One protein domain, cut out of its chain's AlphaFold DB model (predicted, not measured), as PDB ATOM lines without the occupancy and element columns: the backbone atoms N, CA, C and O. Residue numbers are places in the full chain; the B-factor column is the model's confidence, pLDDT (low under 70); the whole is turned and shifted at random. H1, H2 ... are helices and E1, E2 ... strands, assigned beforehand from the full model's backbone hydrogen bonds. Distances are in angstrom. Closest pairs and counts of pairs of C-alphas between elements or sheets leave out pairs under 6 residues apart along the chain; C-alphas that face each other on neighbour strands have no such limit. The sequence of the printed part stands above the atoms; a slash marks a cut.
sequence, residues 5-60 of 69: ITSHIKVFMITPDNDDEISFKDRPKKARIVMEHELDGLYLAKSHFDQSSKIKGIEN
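What this domain is: This is residues 5 to 60 of the 69 residues of the protein "Endonuclease MjaVIP" of Helicobacter pylori (UniProt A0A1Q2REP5). With little regular structure, this is a small parallel sheet of three short strands, E1, E2 and E3 side by side, with one short helix, H1, grazing it and one long loop, residues 16 to 29, running from E1 to H1. Residues 5 to 11 run to one end of the longest axis. The printed part has 56 residues, 20 of them in named elements, in the order E1, H1, E2, E3; the class is mixed. It is compact, with a radius of gyration of the C-alphas of 11.2 A and spans of 36 by 25 by 18 A.

Where its parts are: E2 is residues 41 to 44, E1 residues 12 to 15, from C-alpha 12 at (-10.726, 54.165, 5.573), and E3 residues 55 to 57, ending with C-alpha 57 at (-2.666, 51.376, -3.723). H1 is residues 30 to 38, 12.0 A long.

How they stand to each other: Inner strand E2 is parallel to E1 at 14 degrees, with N 43 and O 13 2.8 A apart, and to E3 at 42 degrees, with N 44 and O 56 2.8 A apart. H1 only grazes the sheet, with residues 32 to 38; its closest C-alphas to E3 are Glu 36 and Ile 55, 7.2 A. Every O i to N i+4 pair in H1 is within hydrogen-bond range. E1, H1 and E2 form a strand-helix-strand unit, two parallel neighbour strands with a helix between in the chain, its crossover right-handed.

The domain as a whole: The C-alphas of Ile 5 and His 48, the farthest apart, are 37.1 A apart. The link from E1 to H1 is long, 14 residues. The printed part has no cut, and no printed residue is under 70 in pLDDT.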
ATOM      1  N   ILE A   5     -27.336  55.190  13.235       95.44
ATOM      2  CA  ILE A   5     -26.639  56.383  13.747       95.44
ATOM      3  C   ILE A   5     -25.272  56.568  13.069       95.44
ATOM      4  O   ILE A   5     -24.833  57.695  12.868       95.44
ATOM      5  N   THR A   6     -24.602  55.477  12.687       92.88
ATOM      6  CA  THR A   6     -23.263  55.508  12.073       92.88
ATOM      7  C   THR A   6     -23.283  55.211  10.572       92.88
ATOM      8  O   THR A   6     -22.225  55.059   9.968       92.88
ATOM      9  N   SER A   7     -24.464  55.148   9.951       91.19
ATOM     10  CA  SER A   7     -24.638  54.750   8.544       91.19
ATOM     11  C   SER A   7     -23.955  55.680   7.529       91.19
ATOM     12  O   SER A   7     -23.592  55.241   6.439       91.19
ATOM     13  N   HIS A   8     -23.735  56.945   7.896       91.75
ATOM     14  CA  HIS A   8     -23.055  57.945   7.066       91.75
ATOM     15  C   HIS A   8     -21.553  58.080   7.361       91.75
ATOM     16  O   HIS A   8     -20.869  58.858   6.699       91.75
ATOM     17  N   ILE A   9     -21.025  57.346   8.346       92.44
ATOM     18  CA  ILE A   9     -19.591  57.348   8.643       92.44
ATOM     19  C   ILE A   9     -18.905  56.390   7.672       92.44
ATOM     20  O   ILE A   9     -19.284  55.223   7.584       92.44
ATOM     21  N   LYS A  10     -17.890  56.895   6.967       93.44
ATOM     22  CA  LYS A  10     -17.030  56.108   6.083       93.44
ATOM     23  C   LYS A  10     -15.661  55.912   6.717       93.44
ATOM     24  O   LYS A  10     -15.018  56.890   7.093       93.44
ATOM     25  N   VAL A  11     -15.233  54.660   6.856       95.00
ATOM     26  CA  VAL A  11     -13.979  54.304   7.527       95.00
ATOM     27  C   VAL A  11     -12.972  53.802   6.505       95.00
ATOM     28  O   VAL A  11     -13.176  52.777   5.853       95.00
ATOM     29  N   PHE A  12     -11.857  54.519   6.415       96.75
ATOM     30  CA  PHE A  12     -10.726  54.165   5.573       96.75
ATOM     31  C   PHE A  12      -9.479  53.952   6.423       96.75
ATOM     32  O   PHE A  12      -9.294  54.619   7.441       96.75
ATOM     33  N   MET A  13      -8.601  53.056   5.983       97.38
ATOM     34  CA  MET A  13      -7.293  52.840   6.599       97.38
ATOM     35  C   MET A  13      -6.185  53.028   5.564       97.38
ATOM     36  O   MET A  13      -6.352  52.699   4.391       97.38
ATOM     37  N   ILE A  14      -5.042  53.552   6.006       97.94
ATOM     38  CA  ILE A  14      -3.819  53.657   5.209       97.94
ATOM     39  C   ILE A  14      -2.701  52.987   6.001       97.94
ATOM     40  O   ILE A  14      -2.527  53.277   7.184       97.94
ATOM     41  N   THR A  15      -1.955  52.080   5.375       97.81
ATOM     42  CA  THR A  15      -0.863  51.352   6.037       97.81
ATOM     43  C   THR A  15       0.212  50.937   5.032       97.81
ATOM     44  O   THR A  15      -0.113  50.671   3.875       97.81
ATOM     45  N   PRO A  16       1.493  50.860   5.428       97.62
ATOM     46  CA  PRO A  16       2.514  50.239   4.590       97.62
ATOM     47  C   PRO A  16       2.418  48.700   4.552       97.62
ATOM     48  O   PRO A  16       3.006  48.105   3.655       97.62
ATOM     49  N   ASP A  17       1.684  48.061   5.481       96.94
ATOM     50  CA  ASP A  17       1.559  46.590   5.599       96.94
ATOM     51  C   ASP A  17       2.932  45.883   5.554       96.94
ATOM     52  O   ASP A  17       3.215  45.073   4.668       96.94
ATOM     53  N   ASN A  18       3.822  46.267   6.482       96.44
ATOM     54  CA  ASN A  18       5.226  45.831   6.524       96.44
ATOM     55  C   ASN A  18       5.410  44.330   6.824       96.44
ATOM     56  O   ASN A  18       6.496  43.802   6.606       96.44
ATOM     57  N   ASP A  19       4.389  43.667   7.364       95.69
ATOM     58  CA  ASP A  19       4.370  42.251   7.754       95.69
ATOM     59  C   ASP A  19       3.512  41.377   6.819       95.69
ATOM     60  O   ASP A  19       3.300  40.185   7.078       95.69
ATOM     61  N   ASP A  20       3.032  41.960   5.717       96.50
ATOM     62  CA  ASP A  20       2.183  41.304   4.725       96.50
ATOM     63  C   ASP A  20       0.938  40.645   5.351       96.50
ATOM     64  O   ASP A  20       0.520  39.549   4.956       96.50
ATOM     65  N   GLU A  21       0.346  41.255   6.384       97.38
ATOM     66  CA  GLU A  21      -0.871  40.729   7.007       97.38
ATOM     67  C   GLU A  21      -2.111  40.890   6.116       97.38
ATOM     68  O   GLU A  21      -3.084  40.136   6.240       97.38
ATOM     69  N   ILE A  22      -2.073  41.849   5.188       97.56
ATOM     70  CA  ILE A  22      -3.223  42.220   4.359       97.56
ATOM     71  C   ILE A  22      -2.946  42.039   2.854       97.56
ATOM     72  O   ILE A  22      -3.871  41.866   2.056       97.56
ATOM     73  N   SER A  23      -1.674  42.002   2.462       97.06
ATOM     74  CA  SER A  23      -1.228  42.078   1.068       97.06
ATOM     75  C   SER A  23      -1.749  40.980   0.139       97.06
ATOM     76  O   SER A  23      -2.072  41.285  -1.004       97.06
ATOM     77  N   PHE A  24      -1.896  39.726   0.580       97.06
ATOM     78  CA  PHE A  24      -2.123  38.591  -0.337       97.06
ATOM     79  C   PHE A  24      -3.490  37.920  -0.165       97.06
ATOM     80  O   PHE A  24      -3.981  37.761   0.956       97.06
ATOM     81  N   LYS A  25      -4.135  37.568  -1.288       94.56
ATOM     82  CA  LYS A  25      -5.501  37.006  -1.310       94.56
ATOM     83  C   LYS A  25      -5.515  35.483  -1.214       94.56
ATOM     84  O   LYS A  25      -6.512  34.911  -0.781       94.56
ATOM     85  N   ASP A  26      -4.428  34.833  -1.618       94.81
ATOM     86  CA  ASP A  26      -4.312  33.381  -1.571       94.81
ATOM     87  C   ASP A  26      -4.040  32.941  -0.133       94.81
ATOM     88  O   ASP A  26      -3.014  33.283   0.451       94.81
ATOM     89  N   ARG A  27      -4.981  32.178   0.442       93.88
ATOM     90  CA  ARG A  27      -5.005  31.831   1.878       93.88
ATOM     91  C   ARG A  27      -4.926  33.101   2.745       93.88
ATOM     92  O   ARG A  27      -3.953  33.292   3.477       93.88
ATOM     93  N   PRO A  28      -5.947  33.973   2.657       95.81
ATOM     94  CA  PRO A  28      -5.884  35.296   3.252       95.81
ATOM     95  C   PRO A  28      -5.805  35.186   4.774       95.81
ATOM     96  O   PRO A  28      -6.521  34.394   5.397       95.81
ATOM     97  N   LYS A  29      -4.942  35.998   5.387       97.44
ATOM     98  CA  LYS A  29      -4.865  36.077   6.846       97.44
ATOM     99  C   LYS A  29      -6.122  36.750   7.397       97.44
ATOM    100  O   LYS A  29      -6.821  37.499   6.710       97.44
ATOM    101  N   LYS A  30      -6.398  36.507   8.681       97.69
ATOM    102  CA  LYS A  30      -7.575  37.056   9.370       97.69
ATOM    103  C   LYS A  30      -7.658  38.581   9.244       97.69
ATOM    104  O   LYS A  30      -8.757  39.101   9.079       97.69
ATOM    105  N   ALA A  31      -6.518  39.274   9.290       96.94
ATOM    106  CA  ALA A  31      -6.453  40.724   9.144       96.94
ATOM    107  C   ALA A  31      -7.061  41.190   7.814       96.94
ATOM    108  O   ALA A  31      -7.991  41.993   7.839       96.94
ATOM    109  N   ARG A  32      -6.634  40.625   6.672       97.50
ATOM    110  CA  ARG A  32      -7.218  40.941   5.357       97.50
ATOM    111  C   ARG A  32      -8.737  40.780   5.341       97.50
ATOM    112  O   ARG A  32      -9.441  41.697   4.932       97.50
ATOM    113  N   ILE A  33      -9.226  39.634   5.819       97.50
ATOM    114  CA  ILE A  33     -10.657  39.300   5.816       97.50
ATOM    115  C   ILE A  33     -11.452  40.328   6.627       97.50
ATOM    116  O   ILE A  33     -12.470  40.834   6.161       97.50
ATOM    117  N   VAL A  34     -10.982  40.650   7.836       97.06
ATOM    118  CA  VAL A  34     -11.647  41.623   8.713       97.06
ATOM    119  C   VAL A  34     -11.634  43.013   8.082       97.06
ATOM    120  O   VAL A  34     -12.668  43.669   8.067       97.06
ATOM    121  N   MET A  35     -10.509  43.452   7.515       96.56
ATOM    122  CA  MET A  35     -10.410  44.788   6.919       96.56
ATOM    123  C   MET A  35     -11.292  44.934   5.675       96.56
ATOM    124  O   MET A  35     -11.986  45.938   5.536       96.56
ATOM    125  N   GLU A  36     -11.340  43.928   4.798       96.44
ATOM    126  CA  GLU A  36     -12.257  43.943   3.651       96.44
ATOM    127  C   GLU A  36     -13.727  43.849   4.075       96.44
ATOM    128  O   GLU A  36     -14.598  44.384   3.391       96.44
ATOM    129  N   HIS A  37     -14.046  43.199   5.194       95.44
ATOM    130  CA  HIS A  37     -15.421  43.152   5.687       95.44
ATOM    131  C   HIS A  37     -15.843  44.488   6.319       95.44
ATOM    132  O   HIS A  37     -16.853  45.065   5.912       95.44
ATOM    133  N   GLU A  38     -15.051  44.997   7.266       94.69
ATOM    134  CA  GLU A  38     -15.423  46.112   8.146       94.69
ATOM    135  C   GLU A  38     -15.186  47.500   7.537       94.69
ATOM    136  O   GLU A  38     -15.943  48.422   7.830       94.69
ATOM    137  N   LEU A  39     -14.151  47.681   6.708       96.44
ATOM    138  CA  LEU A  39     -13.781  49.007   6.199       96.44
ATOM    139  C   LEU A  39     -14.503  49.351   4.895       96.44
ATOM    140  O   LEU A  39     -14.827  48.473   4.091       96.44
ATOM    141  N   ASP A  40     -14.697  50.644   4.642       95.94
ATOM    142  CA  ASP A  40     -15.150  51.149   3.342       95.94
ATOM    143  C   ASP A  40     -14.002  51.180   2.318       95.94
ATOM    144  O   ASP A  40     -14.248  51.084   1.115       95.94
ATOM    145  N   GLY A  41     -12.750  51.244   2.783       97.38
ATOM    146  CA  GLY A  41     -11.566  51.077   1.944       97.38
ATOM    147  C   GLY A  41     -10.257  51.008   2.734       97.38
ATOM    148  O   GLY A  41     -10.146  51.476   3.867       97.38
ATOM    149  N   LEU A  42      -9.248  50.415   2.115       98.06
ATOM    150  CA  LEU A  42      -7.901  50.244   2.630       98.06
ATOM    151  C   LEU A  42      -6.908  50.605   1.525       98.06
ATOM    152  O   LEU A  42      -6.956  50.049   0.427       98.06
ATOM    153  N   TYR A  43      -5.981  51.501   1.837       98.44
ATOM    154  CA  TYR A  43      -4.938  51.930   0.916       98.44
ATOM    155  C   TYR A  43      -3.572  51.472   1.410       98.44
ATOM    156  O   TYR A  43      -3.160  51.804   2.526       98.44
ATOM    157  N   LEU A  44      -2.858  50.723   0.574       98.31
ATOM    158  CA  LEU A  44      -1.516  50.256   0.889       98.31
ATOM    159  C   LEU A  44      -0.467  51.210   0.315       98.31
ATOM    160  O   LEU A  44      -0.465  51.522  -0.876       98.31
ATOM    161  N   ALA A  45       0.453  51.659   1.168       97.69
ATOM    162  CA  ALA A  45       1.618  52.452   0.775       97.69
ATOM    163  C   ALA A  45       2.773  51.543   0.303       97.69
ATOM    164  O   ALA A  45       3.902  51.650   0.779       97.69
ATOM    165  N   LYS A  46       2.470  50.609  -0.609       96.12
ATOM    166  CA  LYS A  46       3.406  49.637  -1.197       96.12
ATOM    167  C   LYS A  46       2.949  49.261  -2.610       96.12
ATOM    168  O   LYS A  46       1.812  49.529  -2.974       96.12
ATOM    169  N   SER A  47       3.811  48.618  -3.396       94.44
ATOM    170  CA  SER A  47       3.521  48.260  -4.795       94.44
ATOM    171  C   SER A  47       3.169  46.787  -5.027       94.44
ATOM    172  O   SER A  47       2.504  46.477  -6.010       94.44
ATOM    173  N   HIS A  48       3.606  45.870  -4.158       96.50
ATOM    174  CA  HIS A  48       3.410  44.429  -4.341       96.50
ATOM    175  C   HIS A  48       2.366  43.881  -3.367       96.50
ATOM    176  O   HIS A  48       2.660  43.675  -2.190       96.50
ATOM    177  N   PHE A  49       1.142  43.699  -3.858       97.69
ATOM    178  CA  PHE A  49       0.004  43.138  -3.130       97.69
ATOM    179  C   PHE A  49      -1.126  42.794  -4.115       97.69
ATOM    180  O   PHE A  49      -1.173  43.298  -5.238       97.69
ATOM    181  N   ASP A  50      -2.064  41.960  -3.681       98.12
ATOM    182  CA  ASP A  50      -3.287  41.647  -4.408       98.12
ATOM    183  C   ASP A  50      -4.371  42.691  -4.139       98.12
ATOM    184  O   ASP A  50      -4.909  42.777  -3.028       98.12
ATOM    185  N   GLN A  51      -4.750  43.427  -5.181       97.19
ATOM    186  CA  GLN A  51      -5.836  44.405  -5.127       97.19
ATOM    187  C   GLN A  51      -7.222  43.755  -4.996       97.19
ATOM    188  O   GLN A  51      -7.456  42.621  -5.427       97.19
ATOM    189  N   SER A  52      -8.164  44.515  -4.441       96.12
ATOM    190  CA  SER A  52      -9.596  44.214  -4.436       96.12
ATOM    191  C   SER A  52     -10.413  45.497  -4.608       96.12
ATOM    192  O   SER A  52      -9.867  46.585  -4.794       96.12
ATOM    193  N   SER A  53     -11.742  45.402  -4.549       95.19
ATOM    194  CA  SER A  53     -12.601  46.593  -4.572       95.19
ATOM    195  C   SER A  53     -12.356  47.525  -3.380       95.19
ATOM    196  O   SER A  53     -12.571  48.731  -3.509       95.19
ATOM    197  N   LYS A  54     -11.889  46.977  -2.248       96.31
ATOM    198  CA  LYS A  54     -11.596  47.714  -1.013       96.31
ATOM    199  C   LYS A  54     -10.105  47.883  -0.739       96.31
ATOM    200  O   LYS A  54      -9.763  48.844  -0.071       96.31
ATOM    201  N   ILE A  55      -9.233  47.006  -1.240       97.69
ATOM    202  CA  ILE A  55      -7.776  47.121  -1.071       97.69
ATOM    203  C   ILE A  55      -7.158  47.690  -2.344       97.69
ATOM    204  O   ILE A  55      -7.142  47.032  -3.384       97.69
ATOM    205  N   LYS A  56      -6.618  48.903  -2.254       98.06
ATOM    206  CA  LYS A  56      -6.026  49.633  -3.382       98.06
ATOM    207  C   LYS A  56      -4.664  50.196  -3.002       98.06
ATOM    208  O   LYS A  56      -4.313  50.255  -1.827       98.06
ATOM    209  N   GLY A  57      -3.891  50.630  -3.991       98.25
ATOM    210  CA  GLY A  57      -2.666  51.376  -3.723       98.25
ATOM    211  C   GLY A  57      -2.992  52.817  -3.337       98.25
ATOM    212  O   GLY A  57      -4.044  53.345  -3.726       98.25
ATOM    213  N   ILE A  58      -2.112  53.449  -2.556       98.00
ATOM    214  CA  ILE A  58      -2.278  54.828  -2.063       98.00
ATOM    215  C   ILE A  58      -2.483  55.857  -3.184       98.00
ATOM    216  O   ILE A  58      -3.138  56.876  -2.971       98.00
ATOM    217  N   GLU A  59      -2.018  55.569  -4.399       97.69
ATOM    218  CA  GLU A  59      -2.243  56.387  -5.592       97.69
ATOM    219  C   GLU A  59      -3.731  56.571  -5.942       97.69
ATOM    220  O   GLU A  59      -4.091  57.557  -6.580       97.69
ATOM    221  N   ASN A  60      -4.609  55.673  -5.478       97.31
ATOM    222  CA  ASN A  60      -6.053  55.739  -5.729       97.31
ATOM    223  C   ASN A  60      -6.826  56.531  -4.659       97.31
ATOM    224  O   ASN A  60      -8.014  56.793  -4.843       97.31
TER     225      ASN A  60